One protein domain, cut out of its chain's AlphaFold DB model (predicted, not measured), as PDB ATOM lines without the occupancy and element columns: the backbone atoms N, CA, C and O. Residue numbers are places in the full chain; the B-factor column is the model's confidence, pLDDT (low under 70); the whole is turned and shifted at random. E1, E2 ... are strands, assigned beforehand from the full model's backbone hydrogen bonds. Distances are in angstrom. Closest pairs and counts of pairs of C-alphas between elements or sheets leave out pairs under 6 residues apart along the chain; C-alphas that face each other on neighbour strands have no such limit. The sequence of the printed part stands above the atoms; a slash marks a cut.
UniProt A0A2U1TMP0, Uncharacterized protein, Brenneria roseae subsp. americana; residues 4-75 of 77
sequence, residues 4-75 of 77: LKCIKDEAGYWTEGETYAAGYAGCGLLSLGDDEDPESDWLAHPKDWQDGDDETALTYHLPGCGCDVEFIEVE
ATOM      1  N   LEU A   4     121.888 126.435  16.161       88.50
ATOM      2  CA  LEU A   4     123.278 126.225  16.524       88.50
ATOM      3  C   LEU A   4     123.605 124.744  16.446       88.50
ATOM      4  O   LEU A   4     122.949 123.931  17.091       88.50
ATOM      5  N   LYS A   5     124.625 124.384  15.675       90.62
ATOM      6  CA  LYS A   5     125.176 123.032  15.661       90.62
ATOM      7  C   LYS A   5     126.337 122.950  16.639       90.62
ATOM      8  O   LYS A   5     127.279 123.734  16.525       90.62
ATOM      9  N   CYS A   6     126.289 121.999  17.567       91.38
ATOM     10  CA  CYS A   6     127.414 121.731  18.457       91.38
ATOM     11  C   CYS A   6     128.572 121.138  17.642       91.38
ATOM     12  O   CYS A   6     128.396 120.131  16.954       91.38
ATOM     13  N   ILE A   7     129.746 121.768  17.680       90.69
ATOM     14  CA  ILE A   7     130.957 121.277  16.992       90.69
ATOM     15  C   ILE A   7     132.035 120.803  17.961       90.69
ATOM     16  O   ILE A   7     132.938 120.076  17.550       90.69
ATOM     17  N   LYS A   8     131.941 121.219  19.224       88.88
ATOM     18  CA  LYS A   8     132.812 120.797  20.310       88.88
ATOM     19  C   LYS A   8     132.056 120.951  21.624       88.88
ATOM     20  O   LYS A   8     131.543 122.039  21.884       88.88
ATOM     21  N   ASP A   9     132.047 119.915  22.453       89.88
ATOM     22  CA  ASP A   9     131.552 120.019  23.825       89.88
ATOM     23  C   ASP A   9     132.424 119.241  24.818       89.88
ATOM     24  O   ASP A   9     132.344 118.022  24.944       89.88
ATOM     25  N   GLU A  10     133.254 119.962  25.572       87.44
ATOM     26  CA  GLU A  10     134.002 119.391  26.698       87.44
ATOM     27  C   GLU A  10     133.209 119.411  28.021       87.44
ATOM     28  O   GLU A  10     133.697 118.893  29.030       87.44
ATOM     29  N   ALA A  11     132.010 120.007  28.044       85.75
ATOM     30  CA  ALA A  11     131.162 120.106  29.230       85.75
ATOM     31  C   ALA A  11     130.318 118.845  29.452       85.75
ATOM     32  O   ALA A  11     130.091 118.454  30.598       85.75
ATOM     33  N   GLY A  12     129.875 118.217  28.358       88.56
ATOM     34  CA  GLY A  12     128.977 117.065  28.351       88.56
ATOM     35  C   GLY A  12     127.494 117.426  28.477       88.56
ATOM     36  O   GLY A  12     126.720 116.565  28.889       88.56
ATOM     37  N   TYR A  13     127.112 118.669  28.171       88.50
ATOM     38  CA  TYR A  13     125.715 119.127  28.167       88.50
ATOM     39  C   TYR A  13     125.092 119.091  26.762       88.50
ATOM     40  O   TYR A  13     123.870 119.070  26.637       88.50
ATOM     41  N   TRP A  14     125.912 119.068  25.707       92.81
ATOM     42  CA  TRP A  14     125.474 119.017  24.315       92.81
ATOM     43  C   TRP A  14     126.126 117.851  23.573       92.81
ATOM     44  O   TRP A  14     127.275 117.477  23.801       92.81
ATOM     45  N   THR A  15     125.405 117.309  22.603       93.94
ATOM     46  CA  THR A  15     125.896 116.257  21.725       93.94
ATOM     47  C   THR A  15     126.553 116.865  20.486       93.94
ATOM     48  O   THR A  15     125.914 117.545  19.680       93.94
ATOM     49  N   GLU A  16     127.843 116.582  20.288       93.44
ATOM     50  CA  GLU A  16     128.583 117.013  19.096       93.44
ATOM     51  C   GLU A  16     127.913 116.511  17.805       93.44
ATOM     52  O   GLU A  16     127.675 115.317  17.616       93.44
ATOM     53  N   GLY A  17     127.643 117.433  16.881       91.00
ATOM     54  CA  GLY A  17     126.974 117.171  15.609       91.00
ATOM     55  C   GLY A  17     125.468 117.443  15.606       91.00
ATOM     56  O   GLY A  17     124.924 117.644  14.517       91.00
ATOM     57  N   GLU A  18     124.823 117.506  16.772       93.75
ATOM     58  CA  GLU A  18     123.397 117.823  16.902       93.75
ATOM     59  C   GLU A  18     123.134 119.333  16.824       93.75
ATOM     60  O   GLU A  18     124.045 120.163  16.946       93.75
ATOM     61  N   THR A  19     121.871 119.686  16.576       91.69
ATOM     62  CA  THR A  19     121.420 121.070  16.426       91.69
ATOM     63  C   THR A  19     120.440 121.488  17.514       91.69
ATOM     64  O   THR A  19     119.544 120.746  17.906       91.69
ATOM     65  N   TYR A  20     120.584 122.734  17.952       91.25
ATOM     66  CA  TYR A  20     119.844 123.329  19.053       91.25
ATOM     67  C   TYR A  20     119.185 124.619  18.585       91.25
ATOM     68  O   TYR A  20     119.801 125.451  17.910       91.25
ATOM     69  N   ALA A  21     117.911 124.786  18.933       91.31
ATOM     70  CA  ALA A  21     117.211 126.038  18.695       91.31
ATOM     71  C   ALA A  21     117.766 127.108  19.638       91.31
ATOM     72  O   ALA A  21     117.862 126.885  20.843       91.31
ATOM     73  N   ALA A  22     118.100 128.270  19.084       89.62
ATOM     74  CA  ALA A  22     118.624 129.383  19.853       89.62
ATOM     75  C   ALA A  22     117.727 130.624  19.750       89.62
ATOM     76  O   ALA A  22     117.096 130.903  18.723       89.62
ATOM     77  N   GLY A  23     117.665 131.392  20.832       89.38
ATOM     78  CA  GLY A  23     116.979 132.675  20.926       89.38
ATOM     79  C   GLY A  23     117.963 133.842  20.908       89.38
ATOM     80  O   GLY A  23     119.094 133.721  21.362       89.38
ATOM     81  N   TYR A  24     117.540 135.007  20.412       88.31
ATOM     82  CA  TYR A  24     118.340 136.225  20.563       88.31
ATOM     83  C   TYR A  24     118.220 136.755  21.996       88.31
ATOM     84  O   TYR A  24     117.167 137.266  22.378       88.31
ATOM     85  N   ALA A  25     119.313 136.697  22.757       85.88
ATOM     86  CA  ALA A  25     119.396 137.229  24.120       85.88
ATOM     87  C   ALA A  25     119.765 138.731  24.158       85.88
ATOM     88  O   ALA A  25     119.722 139.370  25.209       85.88
ATOM     89  N   GLY A  26     120.089 139.320  22.998       82.06
ATOM     90  CA  GLY A  26     120.481 140.725  22.851       82.06
ATOM     91  C   GLY A  26     121.998 140.924  22.826       82.06
ATOM     92  O   GLY A  26     122.764 140.022  23.140       82.06
ATOM     93  N   CYS A  27     122.454 142.106  22.395       78.94
ATOM     94  CA  CYS A  27     123.885 142.442  22.283       78.94
ATOM     95  C   CYS A  27     124.725 141.452  21.440       78.94
ATOM     96  O   CYS A  27     125.923 141.320  21.669       78.94
ATOM     97  N   GLY A  28     124.106 140.764  20.473       78.94
ATOM     98  CA  GLY A  28     124.764 139.736  19.654       78.94
ATOM     99  C   GLY A  28     124.917 138.368  20.334       78.94
ATOM    100  O   GLY A  28     125.525 137.477  19.750       78.94
ATOM    101  N   LEU A  29     124.369 138.195  21.541       84.75
ATOM    102  CA  LEU A  29     124.350 136.927  22.267       84.75
ATOM    103  C   LEU A  29     123.149 136.077  21.864       84.75
ATOM    104  O   LEU A  29     122.065 136.604  21.573       84.75
ATOM    105  N   LEU A  30     123.344 134.765  21.929       88.75
ATOM    106  CA  LEU A  30     122.282 133.780  21.786       88.75
ATOM    107  C   LEU A  30     122.051 133.041  23.103       88.75
ATOM    108  O   LEU A  30     122.997 132.840  23.862       88.75
ATOM    109  N   SER A  31     120.805 132.653  23.366       91.06
ATOM    110  CA  SER A  31     120.455 131.695  24.415       91.06
ATOM    111  C   SER A  31     120.072 130.355  23.798       91.06
ATOM    112  O   SER A  31     119.401 130.333  22.766       91.06
ATOM    113  N   LEU A  32     120.499 129.249  24.402       91.25
ATOM    114  CA  LEU A  32     120.104 127.898  24.001       91.25
ATOM    115  C   LEU A  32     119.974 126.972  25.212       91.25
ATOM    116  O   LEU A  32     120.683 127.155  26.203       91.25
ATOM    117  N   GLY A  33     119.108 125.968  25.068       92.00
ATOM    118  CA  GLY A  33     118.993 124.847  25.997       92.00
ATOM    119  C   GLY A  33     120.076 123.785  25.792       92.00
ATOM    120  O   GLY A  33     120.875 123.869  24.852       92.00
ATOM    121  N   ASP A  34     120.073 122.767  26.646       91.19
ATOM    122  CA  ASP A  34     120.970 121.604  26.598       91.19
ATOM    123  C   ASP A  34     120.203 120.270  26.454       91.19
ATOM    124  O   ASP A  34     118.977 120.259  26.309       91.19
ATOM    125  N   ASP A  35     120.922 119.141  26.419       93.31
ATOM    126  CA  ASP A  35     120.336 117.806  26.212       93.31
ATOM    127  C   ASP A  35     119.447 117.339  27.382       93.31
ATOM    128  O   ASP A  35     118.532 116.533  27.180       93.31
ATOM    129  N   GLU A  36     119.701 117.817  28.605       92.81
ATOM    130  CA  GLU A  36     118.940 117.452  29.807       92.81
ATOM    131  C   GLU A  36     117.823 118.463  30.114       92.81
ATOM    132  O   GLU A  36     116.746 118.069  30.575       92.81
ATOM    133  N   ASP A  37     118.062 119.746  29.835       92.06
ATOM    134  CA  ASP A  37     117.131 120.858  30.007       92.06
ATOM    135  C   ASP A  37     117.048 121.730  28.735       92.06
ATOM    136  O   ASP A  37     117.798 122.696  28.568       92.06
ATOM    137  N   PRO A  38     116.091 121.446  27.834       89.50
ATOM    138  CA  PRO A  38     115.887 122.235  26.622       89.50
ATOM    139  C   PRO A  38     115.428 123.681  26.866       89.50
ATOM    140  O   PRO A  38     115.429 124.472  25.923       89.50
ATOM    141  N   GLU A  39     114.990 124.022  28.084       87.19
ATOM    142  CA  GLU A  39     114.579 125.383  28.458       87.19
ATOM    143  C   GLU A  39     115.659 126.128  29.255       87.19
ATOM    144  O   GLU A  39     115.407 127.230  29.749       87.19
ATOM    145  N   SER A  40     116.864 125.562  29.381       86.06
ATOM    146  CA  SER A  40     117.985 126.271  29.985       86.06
ATOM    147  C   SER A  40     118.416 127.470  29.122       86.06
ATOM    148  O   SER A  40     118.252 127.501  27.903       86.06
ATOM    149  N   ASP A  41     118.933 128.514  29.775       85.94
ATOM    150  CA  ASP A  41     119.285 129.795  29.144       85.94
ATOM    151  C   ASP A  41     120.810 129.980  29.082       85.94
ATOM    152  O   ASP A  41     121.375 130.959  29.589       85.94
ATOM    153  N   TRP A  42     121.514 129.022  28.482       88.12
ATOM    154  CA  TRP A  42     122.960 129.130  28.311       88.12
ATOM    155  C   TRP A  42     123.294 130.263  27.345       88.12
ATOM    156  O   TRP A  42     122.792 130.306  26.227       88.12
ATOM    157  N   LEU A  43     124.145 131.203  27.766       86.69
ATOM    158  CA  LEU A  43     124.495 132.366  26.950       86.69
ATOM    159  C   LEU A  43     125.726 132.087  26.091       86.69
ATOM    160  O   LEU A  43     126.859 132.041  26.574       86.69
ATOM    161  N   ALA A  44     125.490 131.956  24.797       85.50
ATOM    162  CA  ALA A  44     126.501 131.769  23.781       85.50
ATOM    163  C   ALA A  44     127.090 133.140  23.387       85.50
ATOM    164  O   ALA A  44     126.371 134.035  22.924       85.50
ATOM    165  N   HIS A  45     128.408 133.309  23.545       84.62
ATOM    166  CA  HIS A  45     129.132 134.527  23.163       84.62
ATOM    167  C   HIS A  45     129.841 134.383  21.814       84.62
ATOM    168  O   HIS A  45     130.597 133.427  21.660       84.62
ATOM    169  N   PRO A  46     129.687 135.333  20.875       81.38
ATOM    170  CA  PRO A  46     130.406 135.294  19.607       81.38
ATOM    171  C   PRO A  46     131.921 135.362  19.855       81.38
ATOM    172  O   PRO A  46     132.406 136.271  20.531       81.38
ATOM    173  N   LYS A  47     132.659 134.388  19.322       72.31
ATOM    174  CA  LYS A  47     134.106 134.202  19.489       72.31
ATOM    175  C   LYS A  47     134.868 134.615  18.236       72.31
ATOM    176  O   LYS A  47     135.764 135.445  18.330       72.31
ATOM    177  N   ASP A  48     134.497 134.065  17.085       68.31
ATOM    178  CA  ASP A  48     135.175 134.304  15.811       68.31
ATOM    179  C   ASP A  48     134.171 134.343  14.660       68.31
ATOM    180  O   ASP A  48     133.140 133.667  14.698       68.31
ATOM    181  N   TRP A  49     134.483 135.147  13.644       58.56
ATOM    182  CA  TRP A  49     133.704 135.247  12.414       58.56
ATOM    183  C   TRP A  49     134.563 134.698  11.279       58.56
ATOM    184  O   TRP A  49     135.546 135.326  10.887       58.56
ATOM    185  N   GLN A  50     134.241 133.501  10.793       54.34
ATOM    186  CA  GLN A  50     134.894 132.952   9.608       54.34
ATOM    187  C   GLN A  50     134.066 133.287   8.367       54.34
ATOM    188  O   GLN A  50     132.980 132.748   8.177       54.34
ATOM    189  N   ASP A  51     134.613 134.158   7.514       45.31
ATOM    190  CA  ASP A  51     134.174 134.329   6.126       45.31
ATOM    191  C   ASP A  51     134.554 133.067   5.328       45.31
ATOM    192  O   ASP A  51     135.634 132.986   4.738       45.31
ATOM    193  N   GLY A  52     133.701 132.045   5.371       45.91
ATOM    194  CA  GLY A  52     133.773 130.858   4.517       45.91
ATOM    195  C   GLY A  52     132.595 130.827   3.543       45.91
ATOM    196  O   GLY A  52     131.490 131.207   3.918       45.91
ATOM    197  N   ASP A  53     132.840 130.379   2.308       51.84
ATOM    198  CA  ASP A  53     131.958 130.492   1.129       51.84
ATOM    199  C   ASP A  53     130.492 130.007   1.265       51.84
ATOM    200  O   ASP A  53     129.705 130.344   0.388       51.84
ATOM    201  N   ASP A  54     130.070 129.291   2.317       49.41
ATOM    202  CA  ASP A  54     128.686 128.768   2.392       49.41
ATOM    203  C   ASP A  54     128.051 128.668   3.796       49.41
ATOM    204  O   ASP A  54     126.865 128.369   3.896       49.41
ATOM    205  N   GLU A  55     128.756 128.938   4.901       50.25
ATOM    206  CA  GLU A  55     128.177 128.813   6.250       50.25
ATOM    207  C   GLU A  55     128.781 129.887   7.156       50.25
ATOM    208  O   GLU A  55     129.987 129.903   7.405       50.25
ATOM    209  N   THR A  56     127.955 130.819   7.644       50.47
ATOM    210  CA  THR A  56     128.404 131.834   8.607       50.47
ATOM    211  C   THR A  56     128.604 131.155   9.959       50.47
ATOM    212  O   THR A  56     127.749 131.207  10.837       50.47
ATOM    213  N   ALA A  57     129.737 130.475  10.122       52.97
ATOM    214  CA  ALA A  57     130.114 129.793  11.347       52.97
ATOM    215  C   ALA A  57     130.545 130.831  12.390       52.97
ATOM    216  O   ALA A  57     131.731 131.033  12.651       52.97
ATOM    217  N   LEU A  58     129.572 131.551  12.949       59.22
ATOM    218  CA  LEU A  58     129.799 132.377  14.120       59.22
ATOM    219  C   LEU A  58     130.032 131.423  15.290       59.22
ATOM    220  O   LEU A  58     129.099 130.772  15.763       59.22
ATOM    221  N   THR A  59     131.291 131.291  15.705       65.12
ATOM    222  CA  THR A  59     131.638 130.381  16.793       65.12
ATOM    223  C   THR A  59     131.130 130.967  18.095       65.12
ATOM    224  O   THR A  59     131.505 132.090  18.426       65.12
ATOM    225  N   TYR A  60     130.328 130.230  18.857       63.12
ATOM    226  CA  TYR A  60     129.911 130.675  20.184       63.12
ATOM    227  C   TYR A  60     130.647 129.935  21.299       63.12
ATOM    228  O   TYR A  60     130.728 128.714  21.256       63.12
ATOM    229  N   HIS A  61     131.149 130.659  22.305       68.31
ATOM    230  CA  HIS A  61     131.739 130.081  23.520       68.31
ATOM    231  C   HIS A  61     130.878 130.377  24.750       68.31
ATOM    232  O   HIS A  61     130.253 131.434  24.842       68.31
ATOM    233  N   LEU A  62     130.882 129.447  25.706       65.25
ATOM    234  CA  LEU A  62     130.226 129.554  27.006       65.25
ATOM    235  C   LEU A  62     131.247 129.868  28.114       65.25
ATOM    236  O   LEU A  62     131.847 128.956  28.699       65.25
ATOM    237  N   PRO A  63     131.463 131.158  28.441       55.38
ATOM    238  CA  PRO A  63     132.349 131.558  29.524       55.38
ATOM    239  C   PRO A  63     131.705 131.208  30.872       55.38
ATOM    240  O   PRO A  63     130.896 131.952  31.414       55.38
ATOM    241  N   GLY A  64     132.060 130.052  31.428       58.59
ATOM    242  CA  GLY A  64     131.536 129.608  32.725       58.59
ATOM    243  C   GLY A  64     131.697 128.117  32.994       58.59
ATOM    244  O   GLY A  64     131.772 127.727  34.154       58.59
ATOM    245  N   CYS A  65     131.838 127.303  31.942       57.72
ATOM    246  CA  CYS A  65     132.079 125.864  32.074       57.72
ATOM    247  C   CYS A  65     133.486 125.525  32.609       57.72
ATOM    248  O   CYS A  65     133.694 124.486  33.228       57.72
ATOM    249  N   GLY A  66     134.482 126.388  32.361       66.38
ATOM    250  CA  GLY A  66     135.895 126.024  32.548       66.38
ATOM    251  C   GLY A  66     136.409 125.026  31.501       66.38
ATOM    252  O   GLY A  66     137.494 124.477  31.668       66.38
ATOM    253  N   CYS A  67     135.634 124.815  30.440       73.81
ATOM    254  CA  CYS A  67     135.891 123.899  29.342       73.81
ATOM    255  C   CYS A  67     135.617 124.597  27.998       73.81
ATOM    256  O   CYS A  67     134.986 125.666  27.961       73.81
ATOM    257  N   ASP A  68     136.089 124.009  26.900       81.81
ATOM    258  CA  ASP A  68     135.807 124.516  25.561       81.81
ATOM    259  C   ASP A  68     134.505 123.921  25.019       81.81
ATOM    260  O   ASP A  68     134.405 122.718  24.779       81.81
ATOM    261  N   VAL A  69     133.533 124.796  24.770       85.06
ATOM    262  CA  VAL A  69     132.295 124.475  24.054       85.06
ATOM    263  C   VAL A  69     132.183 125.423  22.873       85.06
ATOM    264  O   VAL A  69     132.365 126.631  23.043       85.06
ATOM    265  N   GLU A  70     131.920 124.879  21.690       87.50
ATOM    266  CA  GLU A  70     131.840 125.637  20.449       87.50
ATOM    267  C   GLU A  70     130.619 125.219  19.627       87.50
ATOM    268  O   GLU A  70     130.341 124.034  19.424       87.50
ATOM    269  N   PHE A  71     129.918 126.225  19.111       87.19
ATOM    270  CA  PHE A  71     128.788 126.059  18.201       87.19
ATOM    271  C   PHE A  71     129.016 126.827  16.917       87.19
ATOM    272  O   PHE A  71     129.668 127.863  16.956       87.19
ATOM    273  N   ILE A  72     128.411 126.376  15.823       87.75
ATOM    274  CA  ILE A  72     128.291 127.148  14.583       87.75
ATOM    275  C   ILE A  72     126.825 127.436  14.288       87.75
ATOM    276  O   ILE A  72     125.967 126.580  14.510       87.75
ATOM    277  N   GLU A  73     126.534 128.629  13.779       86.38
ATOM    278  CA  GLU A  73     125.210 128.935  13.244       86.38
ATOM    279  C   GLU A  73     125.045 128.265  11.875       86.38
ATOM    280  O   GLU A  73     125.913 128.372  11.009       86.38
ATOM    281  N   VAL A  74     123.938 127.546  11.695       83.88
ATOM    282  CA  VAL A  74     123.572 126.906  10.427       83.88
ATOM    283  C   VAL A  74     122.300 127.550   9.886       83.88
ATOM    284  O   VAL A  74     121.389 127.875  10.656       83.88
ATOM    285  N   GLU A  75     122.222 127.751   8.565       67.81
ATOM    286  CA  GLU A  75     120.991 128.249   7.948       67.81
ATOM    287  C   GLU A  75     119.857 127.254   8.220       67.81
ATOM    288  O   GLU A  75     119.975 126.053   7.967       67.81
TER     289      GLU A  75
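Overview. This is residues 4 to 75 of the 77 residues of an uncharacterized protein of Brenneria roseae subsp. americana (UniProt A0A2U1TMP0). One antiparallel sheet of six strands curls round into a small, nearly closed barrel, with E2 at the turn and its two edge strands, E5 and E6, coming side by side across the seam. The links E3 to E4 and E4 to E5 reach to opposite ends of the longest axis, with Glu 36 at one end and Asp 53 at the other. The printed part has 72 residues, with no named helix and six named strands, E1 to E6 along the chain; the sheet's order is E5 E4 E3 E2 E1 E6, and the class is all strand. The whole is compact, with a radius of gyration of the C-alphas of 11.3 A and spans of 34 by 25 by 22 A.

Arrangement. The strongly twisted sheet holds E1, residues 4 to 9, E2, residues 19 to 26, E3, residues 29 to 32, E4, residues 42 to 50, E5, residues 57 to 61, and E6, residues 69 to 74. It is a folded sheet, bent back on itself into two leaves: E5, E4 and E3 face E1 and E6, with E2 as the hinge. E1 to E5 form a meander, each strand the antiparallel neighbour of the one before, and each successive two are a hairpin. Pairing is staggered: E2 pairs with E1 over residues 19 to 20, where N 20 and O 4 are 2.8 A apart, and with E3 over residues 22 to 26, where N 23 and O 31 are 2.8 A apart. E4 pairs with E3 over residues 42 to 44, with N 44 and O 30 at 2.8 A, and with E5 over residues 45 to 50, with N 47 and O 59 at 2.7 A. E4 bends by 52 degrees at residue 47. E6 is the antiparallel neighbour of E1, at 156 degrees between directions, with N 5 and O 72 at 2.8 A. The closest C-alphas of the edge strands E5 and E6 are those of Ala 57 and Ile 72, 4.6 A apart. E2 and E5 are apart.

Along the chain. E1 begins at C-alpha 4 (123.278, 126.225, 16.524). From first to last C-alpha, E4 measures 22.5 A, E2 20.7 A, E6 16.4 A, E1 12.7 A, E5 12.3 A and E3 10.1 A. E4 begins at C-alpha 42 (122.960, 129.130, 28.311), and E6 ends at C-alpha 74 (123.572, 126.906, 10.427).

Size, cuts and confidence. The two C-alphas farthest apart, those of Glu 36 and Asp 53, are 34.1 A apart. The printed part has no cut; the link E2 to E3 is tight and the other four are short. The mean pLDDT of the printed part is 79.4, and residues 48 to 66 and residue 75 are under 70.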